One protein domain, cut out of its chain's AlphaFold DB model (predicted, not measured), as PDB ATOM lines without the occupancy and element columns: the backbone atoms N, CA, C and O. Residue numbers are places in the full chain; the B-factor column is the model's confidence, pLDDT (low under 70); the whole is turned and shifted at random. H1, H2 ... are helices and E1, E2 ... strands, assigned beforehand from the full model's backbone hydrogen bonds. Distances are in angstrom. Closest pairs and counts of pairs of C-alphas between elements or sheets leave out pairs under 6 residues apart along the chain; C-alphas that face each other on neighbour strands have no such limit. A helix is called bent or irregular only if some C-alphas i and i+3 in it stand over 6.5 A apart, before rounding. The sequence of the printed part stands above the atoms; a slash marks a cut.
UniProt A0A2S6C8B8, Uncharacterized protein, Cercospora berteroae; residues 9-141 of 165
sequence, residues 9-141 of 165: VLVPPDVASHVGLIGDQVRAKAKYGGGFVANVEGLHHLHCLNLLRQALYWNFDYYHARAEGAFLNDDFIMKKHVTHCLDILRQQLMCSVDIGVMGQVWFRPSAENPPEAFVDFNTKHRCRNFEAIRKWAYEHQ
ATOM      1  N   VAL A   9     126.976 117.643 156.918       92.88
ATOM      2  CA  VAL A   9     126.780 116.271 156.460       92.88
ATOM      3  C   VAL A   9     126.375 115.397 157.643       92.88
ATOM      4  O   VAL A   9     126.671 115.720 158.799       92.88
ATOM      5  N   LEU A  10     125.721 114.271 157.358       92.88
ATOM      6  CA  LEU A  10     125.470 113.231 158.355       92.88
ATOM      7  C   LEU A  10     126.556 112.162 158.264       92.88
ATOM      8  O   LEU A  10     126.677 111.470 157.254       92.88
ATOM      9  N   VAL A  11     127.347 112.025 159.326       94.38
ATOM     10  CA  VAL A  11     128.389 111.001 159.427       94.38
ATOM     11  C   VAL A  11     127.808 109.751 160.094       94.38
ATOM     12  O   VAL A  11     127.356 109.828 161.244       94.38
ATOM     13  N   PRO A  12     127.828 108.588 159.414       93.19
ATOM     14  CA  PRO A  12     127.323 107.344 159.981       93.19
ATOM     15  C   PRO A  12     128.055 106.940 161.279       93.19
ATOM     16  O   PRO A  12     129.279 107.093 161.369       93.19
ATOM     17  N   PRO A  13     127.349 106.404 162.297       92.25
ATOM     18  CA  PRO A  13     127.966 106.037 163.574       92.25
ATOM     19  C   PRO A  13     129.103 105.010 163.474       92.25
ATOM     20  O   PRO A  13     130.013 105.031 164.297       92.25
ATOM     21  N   ASP A  14     129.065 104.121 162.481       93.12
ATOM     22  CA  ASP A  14     130.063 103.070 162.257       93.12
ATOM     23  C   ASP A  14     131.417 103.612 161.768       93.12
ATOM     24  O   ASP A  14     132.455 102.993 162.012       93.12
ATOM     25  N   VAL A  15     131.434 104.798 161.150       94.12
ATOM     26  CA  VAL A  15     132.671 105.459 160.698       94.12
ATOM     27  C   VAL A  15     133.094 106.633 161.580       94.12
ATOM     28  O   VAL A  15     134.221 107.104 161.451       94.12
ATOM     29  N   ALA A  16     132.237 107.082 162.501       93.56
ATOM     30  CA  ALA A  16     132.446 108.278 163.318       93.56
ATOM     31  C   ALA A  16     133.803 108.301 164.046       93.56
ATOM     32  O   ALA A  16     134.558 109.266 163.927       93.56
ATOM     33  N   SER A  17     134.170 107.207 164.722       94.38
ATOM     34  CA  SER A  17     135.447 107.115 165.445       94.38
ATOM     35  C   SER A  17     136.668 107.128 164.521       94.38
ATOM     36  O   SER A  17     137.716 107.650 164.899       94.38
ATOM     37  N   HIS A  18     136.542 106.608 163.296       95.19
ATOM     38  CA  HIS A  18     137.622 106.599 162.305       95.19
ATOM     39  C   HIS A  18     137.928 107.998 161.759       95.19
ATOM     40  O   HIS A  18     139.042 108.241 161.298       95.19
ATOM     41  N   VAL A  19     136.955 108.910 161.819       93.50
ATOM     42  CA  VAL A  19     137.100 110.309 161.394       93.50
ATOM     43  C   VAL A  19     137.269 111.273 162.574       93.50
ATOM     44  O   VAL A  19     137.217 112.483 162.389       93.50
ATOM     45  N   GLY A  20     137.496 110.748 163.783       94.25
ATOM     46  CA  GLY A  20     137.798 111.547 164.975       94.25
ATOM     47  C   GLY A  20     136.581 112.102 165.720       94.25
ATOM     48  O   GLY A  20     136.765 112.858 166.672       94.25
ATOM     49  N   LEU A  21     135.358 111.720 165.338       95.25
ATOM     50  CA  LEU A  21     134.158 112.063 166.101       95.25
ATOM     51  C   LEU A  21     134.045 111.167 167.340       95.25
ATOM     52  O   LEU A  21     134.364 109.973 167.311       95.25
ATOM     53  N   ILE A  22     133.567 111.752 168.433       93.69
ATOM     54  CA  ILE A  22     133.432 111.094 169.737       93.69
ATOM     55  C   ILE A  22     131.961 110.979 170.150       93.69
ATOM     56  O   ILE A  22     131.088 111.651 169.608       93.69
ATOM     57  N   GLY A  23     131.675 110.071 171.087       91.19
ATOM     58  CA  GLY A  23     130.311 109.605 171.361       91.19
ATOM     59  C   GLY A  23     129.318 110.673 171.829       91.19
ATOM     60  O   GLY A  23     128.132 110.508 171.540       91.19
ATOM     61  N   ASP A  24     129.813 111.728 172.483       93.94
ATOM     62  CA  ASP A  24     129.069 112.849 173.080       93.94
ATOM     63  C   ASP A  24     128.849 114.030 172.113       93.94
ATOM     64  O   ASP A  24     128.350 115.078 172.517       93.94
ATOM     65  N   GLN A  25     129.217 113.890 170.832       95.56
ATOM     66  CA  GLN A  25     128.933 114.902 169.813       95.56
ATOM     67  C   GLN A  25     127.497 114.836 169.284       95.56
ATOM     68  O   GLN A  25     126.832 113.801 169.327       95.56
ATOM     69  N   VAL A  26     127.046 115.972 168.745       95.19
ATOM     70  CA  VAL A  26     125.672 116.217 168.293       95.19
ATOM     71  C   VAL A  26     125.234 115.226 167.213       95.19
ATOM     72  O   VAL A  26     125.928 115.010 166.215       95.19
ATOM     73  N   ARG A  27     124.027 114.676 167.386       95.44
ATOM     74  CA  ARG A  27     123.418 113.701 166.475       95.44
ATOM     75  C   ARG A  27     122.115 114.206 165.875       95.44
ATOM     76  O   ARG A  27     121.377 114.965 166.502       95.44
ATOM     77  N   ALA A  28     121.826 113.754 164.662       95.12
ATOM     78  CA  ALA A  28     120.522 113.921 164.039       95.12
ATOM     79  C   ALA A  28     119.577 112.795 164.468       95.12
ATOM     80  O   ALA A  28     120.004 111.660 164.667       95.12
ATOM     81  N   LYS A  29     118.275 113.082 164.551       95.38
ATOM     82  CA  LYS A  29     117.254 112.067 164.832       95.38
ATOM     83  C   LYS A  29     117.238 111.008 163.734       95.38
ATOM     84  O   LYS A  29     117.298 111.333 162.547       95.38
ATOM     85  N   ALA A  30     116.995 109.755 164.115       93.38
ATOM     86  CA  ALA A  30     116.907 108.621 163.187       93.38
ATOM     87  C   ALA A  30     115.953 108.838 161.992       93.38
ATOM     88  O   ALA A  30     116.246 108.396 160.884       93.38
ATOM     89  N   LYS A  31     114.840 109.568 162.177       92.88
ATOM     90  CA  LYS A  31     113.892 109.885 161.088       92.88
ATOM     91  C   LYS A  31     114.480 110.746 159.960       92.88
ATOM     92  O   LYS A  31     113.881 110.811 158.895       92.88
ATOM     93  N   TYR A  32     115.622 111.392 160.196       90.50
ATOM     94  CA  TYR A  32     116.361 112.193 159.218       90.50
ATOM     95  C   TYR A  32     117.651 111.507 158.746       90.50
ATOM     96  O   TYR A  32     118.510 112.158 158.169       90.50
ATOM     97  N   GLY A  33     117.801 110.202 159.000       88.12
ATOM     98  CA  GLY A  33     118.983 109.412 158.638       88.12
ATOM     99  C   GLY A  33     119.885 109.061 159.823       88.12
ATOM    100  O   GLY A  33     120.633 108.089 159.746       88.12
ATOM    101  N   GLY A  34     119.761 109.773 160.947       91.75
ATOM    102  CA  GLY A  34     120.599 109.545 162.123       91.75
ATOM    103  C   GLY A  34     122.058 109.970 161.920       91.75
ATOM    104  O   GLY A  34     122.405 110.636 160.947       91.75
ATOM    105  N   GLY A  35     122.926 109.561 162.843       93.88
ATOM    106  CA  GLY A  35     124.360 109.846 162.766       93.88
ATOM    107  C   GLY A  35     124.743 111.220 163.305       93.88
ATOM    108  O   GLY A  35     123.923 111.936 163.877       93.88
ATOM    109  N   PHE A  36     126.022 111.553 163.169       95.50
ATOM    110  CA  PHE A  36     126.593 112.789 163.694       95.50
ATOM    111  C   PHE A  36     126.449 113.924 162.689       95.50
ATOM    112  O   PHE A  36     126.727 113.741 161.505       95.50
ATOM    113  N   VAL A  37     126.056 115.101 163.169       94.06
ATOM    114  CA  VAL A  37     126.018 116.313 162.345       94.06
ATOM    115  C   VAL A  37     127.416 116.922 162.345       94.06
ATOM    116  O   VAL A  37     127.918 117.311 163.397       94.06
ATOM    117  N   ALA A  38     128.053 116.991 161.179       94.00
ATOM    118  CA  ALA A  38     129.423 117.482 161.047       94.00
ATOM    119  C   ALA A  38     129.581 118.367 159.810       94.00
ATOM    120  O   ALA A  38     128.778 118.294 158.888       94.00
ATOM    121  N   ASN A  39     130.640 119.171 159.756       92.81
ATOM    122  CA  ASN A  39     130.985 119.956 158.572       92.81
ATOM    123  C   ASN A  39     132.214 119.359 157.887       92.81
ATOM    124  O   ASN A  39     133.107 118.813 158.536       92.81
ATOM    125  N   VAL A  40     132.290 119.497 156.564       94.19
ATOM    126  CA  VAL A  40     133.519 119.178 155.830       94.19
ATOM    127  C   VAL A  40     134.502 120.325 156.039       94.19
ATOM    128  O   VAL A  40     134.337 121.387 155.441       94.19
ATOM    129  N   GLU A  41     135.536 120.108 156.856       93.75
ATOM    130  CA  GLU A  41     136.458 121.167 157.299       93.75
ATOM    131  C   GLU A  41     136.988 122.035 156.154       93.75
ATOM    132  O   GLU A  41     136.935 123.254 156.229       93.75
ATOM    133  N   GLY A  42     137.433 121.437 155.044       93.50
ATOM    134  CA  GLY A  42     137.943 122.198 153.898       93.50
ATOM    135  C   GLY A  42     136.925 123.166 153.276       93.50
ATOM    136  O   GLY A  42     137.316 124.221 152.783       93.50
ATOM    137  N   LEU A  43     135.630 122.834 153.305       94.31
ATOM    138  CA  LEU A  43     134.563 123.719 152.826       94.31
ATOM    139  C   LEU A  43     134.215 124.782 153.873       94.31
ATOM    140  O   LEU A  43     134.054 125.948 153.509       94.31
ATOM    141  N   HIS A  44     134.213 124.412 155.156       94.81
ATOM    142  CA  HIS A  44     134.037 125.358 156.255       94.81
ATOM    143  C   HIS A  44     135.178 126.390 156.301       94.81
ATOM    144  O   HIS A  44     134.935 127.585 156.402       94.81
ATOM    145  N   HIS A  45     136.431 125.983 156.073       95.94
ATOM    146  CA  HIS A  45     137.566 126.903 155.943       95.94
ATOM    147  C   HIS A  45     137.364 127.926 154.814       95.94
ATOM    148  O   HIS A  45     137.700 129.100 154.972       95.94
ATOM    149  N   LEU A  46     136.785 127.527 153.676       95.69
ATOM    150  CA  LEU A  46     136.461 128.462 152.592       95.69
ATOM    151  C   LEU A  46     135.319 129.415 152.968       95.69
ATOM    152  O   LEU A  46     135.368 130.591 152.595       95.69
ATOM    153  N   HIS A  47     134.326 128.940 153.724       93.62
ATOM    154  CA  HIS A  47     133.312 129.799 154.332       93.62
ATOM    155  C   HIS A  47     133.957 130.837 155.260       93.62
ATOM    156  O   HIS A  47     133.762 132.038 155.052       93.62
ATOM    157  N   CYS A  48     134.796 130.393 156.200       95.56
ATOM    158  CA  CYS A  48     135.538 131.248 157.122       95.56
ATOM    159  C   CYS A  48     136.367 132.297 156.376       95.56
ATOM    160  O   CYS A  48     136.305 133.483 156.698       95.56
ATOM    161  N   LEU A  49     137.100 131.893 155.333       97.25
ATOM    162  CA  LEU A  49     137.907 132.805 154.523       97.25
ATOM    163  C   LEU A  49     137.044 133.867 153.829       97.25
ATOM    164  O   LEU A  49     137.414 135.043 153.793       97.25
ATOM    165  N   ASN A  50     135.884 133.480 153.290       95.69
ATOM    166  CA  ASN A  50     134.968 134.440 152.689       95.69
ATOM    167  C   ASN A  50     134.372 135.392 153.736       95.69
ATOM    168  O   ASN A  50     134.260 136.584 153.447       95.69
ATOM    169  N   LEU A  51     134.038 134.910 154.936       95.50
ATOM    170  CA  LEU A  51     133.553 135.769 156.015       95.50
ATOM    171  C   LEU A  51     134.635 136.759 156.470       95.50
ATOM    172  O   LEU A  51     134.352 137.949 156.576       95.50
ATOM    173  N   LEU A  52     135.891 136.318 156.632       97.25
ATOM    174  CA  LEU A  52     137.018 137.212 156.928       97.25
ATOM    175  C   LEU A  52     137.178 138.291 155.857       97.25
ATOM    176  O   LEU A  52     137.303 139.466 156.187       97.25
ATOM    177  N   ARG A  53     137.118 137.914 154.573       97.38
ATOM    178  CA  ARG A  53     137.162 138.865 153.452       97.38
ATOM    179  C   ARG A  53     136.042 139.902 153.551       97.38
ATOM    180  O   ARG A  53     136.284 141.078 153.282       97.38
ATOM    181  N   GLN A  54     134.825 139.486 153.897       96.00
ATOM    182  CA  GLN A  54     133.681 140.387 154.070       96.00
ATOM    183  C   GLN A  54     133.846 141.299 155.295       96.00
ATOM    184  O   GLN A  54     133.434 142.452 155.242       96.00
ATOM    185  N   ALA A  55     134.492 140.806 156.353       96.25
ATOM    186  CA  ALA A  55     134.724 141.525 157.604       96.25
ATOM    187  C   ALA A  55     135.938 142.476 157.589       96.25
ATOM    188  O   ALA A  55     136.176 143.174 158.573       96.25
ATOM    189  N   LEU A  56     136.713 142.528 156.498       97.25
ATOM    190  CA  LEU A  56     137.792 143.512 156.335       97.25
ATOM    191  C   LEU A  56     137.235 144.932 156.481       97.25
ATOM    192  O   LEU A  56     136.154 145.214 155.969       97.25
ATOM    193  N   TYR A  57     137.987 145.839 157.116       96.50
ATOM    194  CA  TYR A  57     137.472 147.172 157.467       96.50
ATOM    195  C   TYR A  57     136.917 147.943 156.254       96.50
ATOM    196  O   TYR A  57     135.967 148.700 156.390       96.50
ATOM    197  N   TRP A  58     137.483 147.733 155.057       97.75
ATOM    198  CA  TRP A  58     137.055 148.380 153.810       97.75
ATOM    199  C   TRP A  58     135.874 147.693 153.106       97.75
ATOM    200  O   TRP A  58     135.345 148.233 152.139       97.75
ATOM    201  N   ASN A  59     135.474 146.507 153.562       97.31
ATOM    202  CA  ASN A  59     134.340 145.743 153.042       97.31
ATOM    203  C   ASN A  59     133.164 145.691 154.029       97.31
ATOM    204  O   ASN A  59     132.034 145.456 153.598       97.31
ATOM    205  N   PHE A  60     133.423 145.889 155.325       95.38
ATOM    206  CA  PHE A  60     132.469 145.627 156.398       95.38
ATOM    207  C   PHE A  60     131.151 146.379 156.205       95.38
ATOM    208  O   PHE A  60     130.112 145.732 156.122       95.38
ATOM    209  N   ASP A  61     131.191 147.703 156.033       95.94
ATOM    210  CA  ASP A  61     129.982 148.532 155.899       95.94
ATOM    211  C   ASP A  61     129.085 148.069 154.744       95.94
ATOM    212  O   ASP A  61     127.861 148.027 154.866       95.94
ATOM    213  N   TYR A  62     129.694 147.657 153.627       96.19
ATOM    214  CA  TYR A  62     128.964 147.141 152.473       96.19
ATOM    215  C   TYR A  62     128.228 145.836 152.798       96.19
ATOM    216  O   TYR A  62     127.060 145.690 152.442       96.19
ATOM    217  N   TYR A  63     128.891 144.870 153.442       95.31
ATOM    218  CA  TYR A  63     128.275 143.573 153.742       95.31
ATOM    219  C   TYR A  63     127.326 143.628 154.939       95.31
ATOM    220  O   TYR A  63     126.294 142.957 154.918       95.31
ATOM    221  N   HIS A  64     127.624 144.469 155.927       94.88
ATOM    222  CA  HIS A  64     126.751 144.738 157.066       94.88
ATOM    223  C   HIS A  64     125.416 145.328 156.608       94.88
ATOM    224  O   HIS A  64     124.365 144.777 156.924       94.88
ATOM    225  N   ALA A  65     125.447 146.332 155.724       95.62
ATOM    226  CA  ALA A  65     124.241 146.939 155.157       95.62
ATOM    227  C   ALA A  65     123.370 145.973 154.330       95.62
ATOM    228  O   ALA A  65     122.179 146.227 154.150       95.62
ATOM    229  N   ARG A  66     123.932 144.870 153.812       94.81
ATOM    230  CA  ARG A  66     123.157 143.851 153.083       94.81
ATOM    231  C   ARG A  66     122.318 142.969 154.001       94.81
ATOM    232  O   ARG A  66     121.338 142.416 153.516       94.81
ATOM    233  N   ALA A  67     122.696 142.824 155.275       92.44
ATOM    234  CA  ALA A  67     122.009 141.973 156.248       92.44
ATOM    235  C   ALA A  67     121.720 140.554 155.710       92.44
ATOM    236  O   ALA A  67     120.604 140.049 155.773       92.44
ATOM    237  N   GLU A  68     122.734 139.907 155.131       90.88
ATOM    238  CA  GLU A  68     122.630 138.565 154.545       90.88
ATOM    239  C   GLU A  68     123.553 137.576 155.270       90.88
ATOM    240  O   GLU A  68     124.673 137.910 155.665       90.88
ATOM    241  N   GLY A  69     123.118 136.317 155.382       87.88
ATOM    242  CA  GLY A  69     123.935 135.244 155.954       87.88
ATOM    243  C   GLY A  69     124.382 135.562 157.382       87.88
ATOM    244  O   GLY A  69     123.555 135.868 158.236       87.88
ATOM    245  N   ALA A  70     125.693 135.517 157.639       89.06
ATOM    246  CA  ALA A  70     126.243 135.818 158.960       89.06
ATOM    247  C   ALA A  70     125.892 137.238 159.448       89.06
ATOM    248  O   ALA A  70     125.761 137.428 160.655       89.06
ATOM    249  N   PHE A  71     125.698 138.204 158.538       92.31
ATOM    250  CA  PHE A  71     125.388 139.609 158.850       92.31
ATOM    251  C   PHE A  71     123.934 139.842 159.291       92.31
ATOM    252  O   PHE A  71     123.558 140.976 159.555       92.31
ATOM    253  N   LEU A  72     123.117 138.787 159.387       92.44
ATOM    254  CA  LEU A  72     121.820 138.836 160.072       92.44
ATOM    255  C   LEU A  72     121.957 138.844 161.600       92.44
ATOM    256  O   LEU A  72     121.014 139.216 162.296       92.44
ATOM    257  N   ASN A  73     123.099 138.390 162.122       89.56
ATOM    258  CA  ASN A  73     123.361 138.388 163.555       89.56
ATOM    259  C   ASN A  73     123.782 139.782 164.033       89.56
ATOM    260  O   ASN A  73     124.287 140.587 163.253       89.56
ATOM    261  N   ASP A  74     123.633 140.038 165.332       93.44
ATOM    262  CA  ASP A  74     124.174 141.248 165.943       93.44
ATOM    263  C   ASP A  74     125.715 141.296 165.894       93.44
ATOM    264  O   ASP A  74     126.407 140.288 165.694       93.44
ATOM    265  N   ASP A  75     126.261 142.492 166.115       92.88
ATOM    266  CA  ASP A  75     127.699 142.753 166.032       92.88
ATOM    267  C   ASP A  75     128.525 141.925 167.034       92.88
ATOM    268  O   ASP A  75     129.688 141.604 166.763       92.88
ATOM    269  N   PHE A  76     127.956 141.552 168.187       93.38
ATOM    270  CA  PHE A  76     128.651 140.729 169.178       93.38
ATOM    271  C   PHE A  76     128.831 139.297 168.662       93.38
ATOM    272  O   PHE A  76     129.949 138.767 168.692       93.38
ATOM    273  N   ILE A  77     127.769 138.696 168.124       92.69
ATOM    274  CA  ILE A  77     127.818 137.370 167.501       92.69
ATOM    275  C   ILE A  77     128.705 137.389 166.255       92.69
ATOM    276  O   ILE A  77     129.530 136.490 166.081       92.69
ATOM    277  N   MET A  78     128.618 138.435 165.429       93.56
ATOM    278  CA  MET A  78     129.489 138.601 164.264       93.56
ATOM    279  C   MET A  78     130.968 138.625 164.667       93.56
ATOM    280  O   MET A  78     131.784 137.893 164.104       93.56
ATOM    281  N   LYS A  79     131.324 139.421 165.682       93.81
ATOM    282  CA  LYS A  79     132.699 139.504 166.184       93.81
ATOM    283  C   LYS A  79     133.207 138.145 166.661       93.81
ATOM    284  O   LYS A  79     134.346 137.783 166.359       93.81
ATOM    285  N   LYS A  80     132.383 137.388 167.389       93.94
ATOM    286  CA  LYS A  80     132.721 136.021 167.803       93.94
ATOM    287  C   LYS A  80     132.934 135.124 166.587       93.94
ATOM    288  O   LYS A  80     134.003 134.536 166.469       93.94
ATOM    289  N   HIS A  81     131.996 135.099 165.643       94.12
ATOM    290  CA  HIS A  81     132.080 134.261 164.447       94.12
ATOM    291  C   HIS A  81     133.355 134.536 163.629       94.12
ATOM    292  O   HIS A  81     134.107 133.611 163.333       94.12
ATOM    293  N   VAL A  82     133.667 135.807 163.354       95.94
ATOM    294  CA  VAL A  82     134.905 136.226 162.665       95.94
ATOM    295  C   VAL A  82     136.156 135.797 163.443       95.94
ATOM    296  O   VAL A  82     137.137 135.367 162.837       95.94
ATOM    297  N   THR A  83     136.124 135.862 164.778       95.88
ATOM    298  CA  THR A  83     137.245 135.437 165.635       95.88
ATOM    299  C   THR A  83     137.483 133.927 165.550       95.88
ATOM    300  O   THR A  83     138.621 133.510 165.343       95.88
ATOM    301  N   HIS A  84     136.432 133.106 165.633       94.88
ATOM    302  CA  HIS A  84     136.560 131.652 165.473       94.88
ATOM    303  C   HIS A  84     136.991 131.279 164.043       94.88
ATOM    304  O   HIS A  84     137.849 130.417 163.873       94.88
ATOM    305  N   CYS A  85     136.492 131.987 163.019       95.81
ATOM    306  CA  CYS A  85     136.933 131.821 161.628       95.81
ATOM    307  C   CYS A  85     138.435 132.079 161.457       95.81
ATOM    308  O   CYS A  85     139.118 131.351 160.736       95.81
ATOM    309  N   LEU A  86     138.961 133.119 162.107       97.81
ATOM    310  CA  LEU A  86     140.392 133.405 162.090       97.81
ATOM    311  C   LEU A  86     141.192 132.291 162.775       97.81
ATOM    312  O   LEU A  86     142.219 131.865 162.246       97.81
ATOM    313  N   ASP A  87     140.726 131.812 163.929       97.12
ATOM    314  CA  ASP A  87     141.456 130.797 164.681       97.12
ATOM    315  C   ASP A  87     141.462 129.431 163.983       97.12
ATOM    316  O   ASP A  87     142.526 128.825 163.868       97.12
ATOM    317  N   ILE A  88     140.339 128.972 163.424       96.25
ATOM    318  CA  ILE A  88     140.305 127.687 162.708       96.25
ATOM    319  C   ILE A  88     141.201 127.709 161.461       96.25
ATOM    320  O   ILE A  88     141.934 126.754 161.199       96.25
ATOM    321  N   LEU A  89     141.252 128.833 160.736       98.06
ATOM    322  CA  LEU A  89     142.175 128.998 159.611       98.06
ATOM    323  C   LEU A  89     143.639 128.982 160.064       98.06
ATOM    324  O   LEU A  89     144.472 128.351 159.412       98.06
ATOM    325  N   ARG A  90     143.964 129.617 161.199       97.88
ATOM    326  CA  ARG A  90     145.300 129.527 161.808       97.88
ATOM    327  C   ARG A  90     145.643 128.077 162.151       97.88
ATOM    328  O   ARG A  90     146.732 127.623 161.798       97.88
ATOM    329  N   GLN A  91     144.740 127.353 162.814       97.56
ATOM    330  CA  GLN A  91     144.939 125.944 163.165       97.56
ATOM    331  C   GLN A  91     145.190 125.091 161.916       97.56
ATOM    332  O   GLN A  91     146.168 124.345 161.877       97.56
ATOM    333  N   GLN A  92     144.389 125.270 160.861       97.38
ATOM    334  CA  GLN A  92     144.558 124.548 159.602       97.38
ATOM    335  C   GLN A  92     145.906 124.840 158.932       97.38
ATOM    336  O   GLN A  92     146.586 123.908 158.492       97.38
ATOM    337  N   LEU A  93     146.320 126.109 158.853       97.38
ATOM    338  CA  LEU A  93     147.601 126.499 158.248       97.38
ATOM    339  C   LEU A  93     148.802 125.946 159.026       97.38
ATOM    340  O   LEU A  93     149.815 125.606 158.425       97.38
ATOM    341  N   MET A  94     148.687 125.815 160.350       97.56
ATOM    342  CA  MET A  94     149.724 125.199 161.183       97.56
ATOM    343  C   MET A  94     149.732 123.670 161.076       97.56
ATOM    344  O   MET A  94     150.799 123.064 161.044       97.56
ATOM    345  N   CYS A  95     148.556 123.042 161.006       96.88
ATOM    346  CA  CYS A  95     148.405 121.591 160.884       96.88
ATOM    347  C   CYS A  95     148.887 121.076 159.518       96.88
ATOM    348  O   CYS A  95     149.535 120.036 159.418       96.88
ATOM    349  N   SER A  96     148.602 121.835 158.459       95.81
ATOM    350  CA  SER A  96     148.922 121.496 157.069       95.81
ATOM    351  C   SER A  96     149.989 122.413 156.468       95.81
ATOM    352  O   SER A  96     149.885 122.803 155.307       95.81
ATOM    353  N   VAL A  97     150.997 122.770 157.272       95.50
ATOM    354  CA  VAL A  97     152.031 123.746 156.898       95.50
ATOM    355  C   VAL A  97     152.634 123.446 155.521       95.50
ATOM    356  O   VAL A  97     153.164 122.360 155.275       95.50
ATOM    357  N   ASP A  98     152.536 124.417 154.609       94.06
ATOM    358  CA  ASP A  98     153.156 124.320 153.289       94.06
ATOM    359  C   ASP A  98     154.655 124.631 153.412       94.06
ATOM    360  O   ASP A  98     155.051 125.641 153.996       94.06
ATOM    361  N   ILE A  99     155.488 123.739 152.878       94.19
ATOM    362  CA  ILE A  99     156.954 123.859 152.876       94.19
ATOM    363  C   ILE A  99     157.499 124.377 151.536       94.19
ATOM    364  O   ILE A  99     158.715 124.428 151.339       94.19
ATOM    365  N   GLY A 100     156.618 124.713 150.591       93.19
ATOM    366  CA  GLY A 100     156.965 125.394 149.353       93.19
ATOM    367  C   GLY A 100     157.611 126.753 149.622       93.19
ATOM    368  O   GLY A 100     157.334 127.420 150.618       93.19
ATOM    369  N   VAL A 101     158.495 127.169 148.718       94.31
ATOM    370  CA  VAL A 101     159.211 128.445 148.822       94.31
ATOM    371  C   VAL A 101     158.736 129.406 147.744       94.31
ATOM    372  O   VAL A 101     158.539 129.013 146.594       94.31
ATOM    373  N   MET A 102     158.586 130.676 148.115       96.06
ATOM    374  CA  MET A 102     158.277 131.763 147.189       96.06
ATOM    375  C   MET A 102     159.565 132.494 146.819       96.06
ATOM    376  O   MET A 102     160.342 132.886 147.691       96.06
ATOM    377  N   GLY A 103     159.794 132.652 145.517       96.19
ATOM    378  CA  GLY A 103     160.889 133.457 144.988       96.19
ATOM    379  C   GLY A 103     160.520 134.936 144.886       96.19
ATOM    380  O   GLY A 103     159.474 135.379 145.361       96.19
ATOM    381  N   GLN A 104     161.382 135.702 144.223       97.81
ATOM    382  CA  GLN A 104     161.119 137.095 143.868       97.81
ATOM    383  C   GLN A 104     161.284 137.297 142.361       97.81
ATOM    384  O   GLN A 104     162.122 136.654 141.726       97.81
ATOM    385  N   VAL A 105     160.501 138.216 141.806       96.56
ATOM    386  CA  VAL A 105     160.556 138.678 140.416       96.56
ATOM    387  C   VAL A 105     160.750 140.191 140.374       96.56
ATOM    388  O   VAL A 105     160.460 140.891 141.342       96.56
ATOM    389  N   TRP A 106     161.230 140.709 139.245       97.19
ATOM    390  CA  TRP A 106     161.298 142.152 139.021       97.19
ATOM    391  C   TRP A 106     159.930 142.685 138.603       97.19
ATOM    392  O   TRP A 106     159.391 142.289 137.568       97.19
ATOM    393  N   PHE A 107     159.395 143.614 139.385       96.06
ATOM    394  CA  PHE A 107     158.138 144.305 139.130       96.06
ATOM    395  C   PHE A 107     158.400 145.793 138.906       96.06
ATOM    396  O   PHE A 107     159.243 146.390 139.568       96.06
ATOM    397  N   ARG A 108     157.679 146.402 137.961       95.75
ATOM    398  CA  ARG A 108     157.705 147.850 137.746       95.75
ATOM    399  C   ARG A 108     156.293 148.408 137.971       95.75
ATOM    400  O   ARG A 108     155.434 148.145 137.129       95.75
ATOM    401  N   PRO A 109     156.050 149.192 139.038       92.12
ATOM    402  CA  PRO A 109     154.711 149.695 139.356       92.12
ATOM    403  C   PRO A 109     154.184 150.728 138.354       92.12
ATOM    404  O   PRO A 109     152.985 150.774 138.094       92.12
ATOM    405  N   SER A 110     155.064 151.542 137.764       94.06
ATOM    406  CA  SER A 110     154.728 152.468 136.675       94.06
ATOM    407  C   SER A 110     155.950 152.733 135.791       94.06
ATOM    408  O   SER A 110     157.077 152.451 136.199       94.06
ATOM    409  N   ALA A 111     155.755 153.269 134.584       93.25
ATOM    410  CA  ALA A 111     156.847 153.511 133.633       93.25
ATOM    411  C   ALA A 111     157.937 154.455 134.181       93.25
ATOM    412  O   ALA A 111     159.090 154.371 133.767       93.25
ATOM    413  N   GLU A 112     157.568 155.315 135.127       95.88
ATOM    414  CA  GLU A 112     158.409 156.337 135.749       95.88
ATOM    415  C   GLU A 112     159.233 155.802 136.932       95.88
ATOM    416  O   GLU A 112     160.191 156.450 137.350       95.88
ATOM    417  N   ASN A 113     158.885 154.629 137.470       94.94
ATOM    418  CA  ASN A 113     159.537 154.048 138.642       94.94
ATOM    419  C   ASN A 113     160.573 152.973 138.251       94.94
ATOM    420  O   ASN A 113     160.363 152.217 137.291       94.94
ATOM    421  N   PRO A 114     161.700 152.858 138.984       95.44
ATOM    422  CA  PRO A 114     162.648 151.769 138.773       95.44
ATOM    423  C   PRO A 114     162.009 150.411 139.123       95.44
ATOM    424  O   PRO A 114     161.087 150.362 139.937       95.44
ATOM    425  N   PRO A 115     162.481 149.295 138.531       96.81
ATOM    426  CA  PRO A 115     162.055 147.968 138.956       96.81
ATOM    427  C   PRO A 115     162.418 147.692 140.418       96.81
ATOM    428  O   PRO A 115     163.522 148.012 140.858       96.81
ATOM    429  N   GLU A 116     161.517 147.026 141.128       96.94
ATOM    430  CA  GLU A 116     161.700 146.550 142.496       96.94
ATOM    431  C   GLU A 116     161.462 145.039 142.581       96.94
ATOM    432  O   GLU A 116     160.812 144.439 141.720       96.94
ATOM    433  N   ALA A 117     162.038 144.402 143.600       97.06
ATOM    434  CA  ALA A 117     161.801 142.990 143.855       97.06
ATOM    435  C   ALA A 117     160.402 142.798 144.453       97.06
ATOM    436  O   ALA A 117     160.040 143.454 145.428       97.06
ATOM    437  N   PHE A 118     159.634 141.868 143.895       96.50
ATOM    438  CA  PHE A 118     158.290 141.527 144.346       96.50
ATOM    439  C   PHE A 118     158.161 140.015 144.515       96.50
ATOM    440  O   PHE A 118     158.739 139.254 143.742       96.50
ATOM    441  N   VAL A 119     157.427 139.566 145.533       96.69
ATOM    442  CA  VAL A 119     157.269 138.133 145.821       96.69
ATOM    443  C   VAL A 119     156.433 137.469 144.731       96.69
ATOM    444  O   VAL A 119     155.333 137.923 144.421       96.69
ATOM    445  N   ASP A 120     156.937 136.370 144.174       95.94
ATOM    446  CA  ASP A 120     156.167 135.550 143.242       95.94
ATOM    447  C   ASP A 120     155.382 134.480 144.006       95.94
ATOM    448  O   ASP A 120     155.937 133.492 144.491       95.94
ATOM    449  N   PHE A 121     154.073 134.697 144.113       94.75
ATOM    450  CA  PHE A 121     153.146 133.766 144.755       94.75
ATOM    451  C   PHE A 121     152.787 132.566 143.864       94.75
ATOM    452  O   PHE A 121     152.136 131.633 144.335       94.75
ATOM    453  N   ASN A 122     153.180 132.560 142.585       94.31
ATOM    454  CA  ASN A 122     152.871 131.478 141.655       94.31
ATOM    455  C   ASN A 122     153.834 130.296 141.834       94.31
ATOM    456  O   ASN A 122     154.734 130.057 141.027       94.31
ATOM    457  N   THR A 123     153.645 129.542 142.915       93.69
ATOM    458  CA  THR A 123     154.465 128.365 143.216       93.69
ATOM    459  C   THR A 123     153.740 127.062 142.882       93.69
ATOM    460  O   THR A 123     152.525 127.009 142.678       93.69
ATOM    461  N   LYS A 124     154.497 125.970 142.763       93.31
ATOM    462  CA  LYS A 124     153.939 124.660 142.426       93.31
ATOM    463  C   LYS A 124     153.445 123.958 143.688       93.31
ATOM    464  O   LYS A 124     154.254 123.538 144.509       93.31
ATOM    465  N   HIS A 125     152.143 123.705 143.759       93.44
ATOM    466  CA  HIS A 125     151.521 122.950 144.847       93.44
ATOM    467  C   HIS A 125     150.999 121.589 144.369       93.44
ATOM    468  O   HIS A 125     150.700 121.388 143.187       93.44
ATOM    469  N   ARG A 126     150.861 120.637 145.299       91.75
ATOM    470  CA  ARG A 126     150.140 119.379 145.069       91.75
ATOM    471  C   ARG A 126     148.839 119.396 145.856       91.75
ATOM    472  O   ARG A 126     148.829 119.152 147.057       91.75
ATOM    473  N   CYS A 127     147.742 119.648 145.160       93.44
ATOM    474  CA  CYS A 127     146.439 119.802 145.792       93.44
ATOM    475  C   CYS A 127     145.689 118.471 145.911       93.44
ATOM    476  O   CYS A 127     145.855 117.554 145.102       93.44
ATOM    477  N   ARG A 128     144.794 118.393 146.901       95.06
ATOM    478  CA  ARG A 128     143.687 117.430 146.883       95.06
ATOM    479  C   ARG A 128     142.712 117.813 145.765       95.06
ATOM    480  O   ARG A 128     142.630 118.978 145.379       95.06
ATOM    481  N   ASN A 129     141.965 116.839 145.245       96.88
ATOM    482  CA  ASN A 129     140.954 117.110 144.225       96.88
ATOM    483  C   ASN A 129     139.753 117.832 144.860       96.88
ATOM    484  O   ASN A 129     138.870 117.193 145.431       96.88
ATOM    485  N   PHE A 130     139.749 119.161 144.761       94.50
ATOM    486  CA  PHE A 130     138.710 120.016 145.332       94.50
ATOM    487  C   PHE A 130     137.310 119.664 144.824       94.50
ATOM    488  O   PHE A 130     136.372 119.574 145.609       94.50
ATOM    489  N   GLU A 131     137.173 119.406 143.525       94.94
ATOM    490  CA  GLU A 131     135.879 119.108 142.910       94.94
ATOM    491  C   GLU A 131     135.309 117.768 143.373       94.94
ATOM    492  O   GLU A 131     134.111 117.661 143.619       94.94
ATOM    493  N   ALA A 132     136.164 116.762 143.573       96.31
ATOM    494  CA  ALA A 132     135.734 115.489 144.142       96.31
ATOM    495  C   ALA A 132     135.211 115.657 145.579       96.31
ATOM    496  O   ALA A 132     134.160 115.115 145.912       96.31
ATOM    497  N   ILE A 133     135.907 116.447 146.407       94.00
ATOM    498  CA  ILE A 133     135.491 116.731 147.790       94.00
ATOM    499  C   ILE A 133     134.173 117.507 147.800       94.00
ATOM    500  O   ILE A 133     133.242 117.133 148.507       94.00
ATOM    501  N   ARG A 134     134.070 118.560 146.981       92.12
ATOM    502  CA  ARG A 134     132.862 119.382 146.879       92.12
ATOM    503  C   ARG A 134     131.661 118.564 146.412       92.12
ATOM    504  O   ARG A 134     130.581 118.706 146.976       92.12
ATOM    505  N   LYS A 135     131.845 117.707 145.401       93.06
ATOM    506  CA  LYS A 135     130.787 116.821 144.901       93.06
ATOM    507  C   LYS A 135     130.319 115.860 145.989       93.06
ATOM    508  O   LYS A 135     129.119 115.756 146.207       93.06
ATOM    509  N   TRP A 136     131.254 115.215 146.689       93.25
ATOM    510  CA  TRP A 136     130.917 114.313 147.788       93.25
ATOM    511  C   TRP A 136     130.122 115.034 148.881       93.25
ATOM    512  O   TRP A 136     129.067 114.550 149.272       93.25
ATOM    513  N   ALA A 137     130.568 116.216 149.316       91.75
ATOM    514  CA  ALA A 137     129.871 116.983 150.345       91.75
ATOM    515  C   ALA A 137     128.444 117.355 149.918       91.75
ATOM    516  O   ALA A 137     127.504 117.156 150.677       91.75
ATOM    517  N   TYR A 138     128.272 117.818 148.677       88.69
ATOM    518  CA  TYR A 138     126.958 118.158 148.130       88.69
ATOM    519  C   TYR A 138     125.993 116.961 148.102       88.69
ATOM    520  O   TYR A 138     124.806 117.118 148.365       88.69
ATOM    521  N   GLU A 139     126.494 115.762 147.801       89.38
ATOM    522  CA  GLU A 139     125.695 114.528 147.769       89.38
ATOM    523  C   GLU A 139     125.296 114.014 149.163       89.38
ATOM    524  O   GLU A 139     124.356 113.231 149.264       89.38
ATOM    525  N   HIS A 140     125.990 114.445 150.222       88.38
ATOM    526  CA  HIS A 140     125.806 113.954 151.597       88.38
ATOM    527  C   HIS A 140     125.344 115.041 152.579       88.38
ATOM    528  O   HIS A 140     125.269 114.793 153.786       88.38
ATOM    529  N   GLN A 141     125.069 116.250 152.087       87.56
ATOM    530  CA  GLN A 141     124.608 117.357 152.917       87.56
ATOM    531  C   GLN A 141     123.198 117.096 153.458       87.56
ATOM    532  O   GLN A 141     122.353 116.492 152.794       87.56
TER     533      GLN A 141
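Overview. This is residues 9 to 141 of the 165 residues of an uncharacterized protein of Cercospora berteroae (UniProt A0A2S6C8B8). Two helices, H2 and H5, cross near their midpoints in the middle of a loose, elongated structure, with the short helices H3 and H4 at the turn between them. A long arm ending in the two-strand hairpin E3 and E4 reaches away to one end of the longest axis; at the other end lie the small sheet E1 and E2, H1 and a long loop, and H6 comes back to E1. The printed part has 133 residues, with six named helices and four named strands in the order E1 H1 E2 H2 H3 H4 H5 E3 E4 H6; both two-strand sheets, E1 - E2 and E3 - E4, are antiparallel, and the class is mostly helix. The whole is loose, with a radius of gyration of the C-alphas of 20.4 A, and spans 69 by 39 by 24 A.

Arrangement. E1, residues 9 to 11, and E2, residues 36 to 38, are antiparallel neighbours; N 9 and O 38 are 2.7 A apart, within hydrogen-bond range. Between them in the chain comes H1, residues 13 to 19, which is irregular, with C-alphas 14 and 17 at 7.5 A. H2, residues 41 to 55, touches H5, residues 75 to 95, at a steep tilt of 49 degrees, opposite ways; H5 does so with residues 82 to 89 alone, and the closest C-alphas are those of Cys 48 and Cys 85, 4.8 A. H3, residues 60 to 66, and H2 only just touch, with 3 pairs of C-alphas within 8 A, and only at the corner; the closest are Gln 54 and Phe 60, 5.9 A. H4, residues 69 to 72, is close to but not clearly touching H5, with the C-alphas of Ala 70 and Met 78 closest at 6.8 A. E3, residues 103 to 107, and E4, residues 116 to 120, form a hairpin, with N 105 and O 118 at 2.8 A; both are apart from H2. H6, residues 130 to 140, has its His 140 C-alpha 5.5 A from that of Val 9 in E1, their closest pair. Every O i to N i+4 pair is within hydrogen-bond range in H2, H5 and H6; H3 has 2 of 3, H1 has 1 of 3 beside 2 of 4 O i to N i+3 pairs, and H4 is too short for an i+4 pair.

Along the chain. E1 begins at C-alpha 9 (126.780, 116.271, 156.460). From first to last C-alpha H2 measures 20.4 A, H5 30.1 A, H6 15.6 A, E3 12.6 A and E4 12.3 A. H5 ends at C-alpha 95 (148.405, 121.591, 160.884), and H6 at C-alpha 140 (125.806, 113.954, 151.597).

Size, cuts and confidence. The two C-alphas farthest apart, those of Lys 31 and Glu 112, are 69.1 A apart, while those of the first and last printed residues, Val 9 and Gln 141, are 4.3 A apart. The printed part has no cut. The link from H1 to E2, residues 20 to 35, is long. The mean pLDDT of the printed part is 94.5, and no printed residue is under 70.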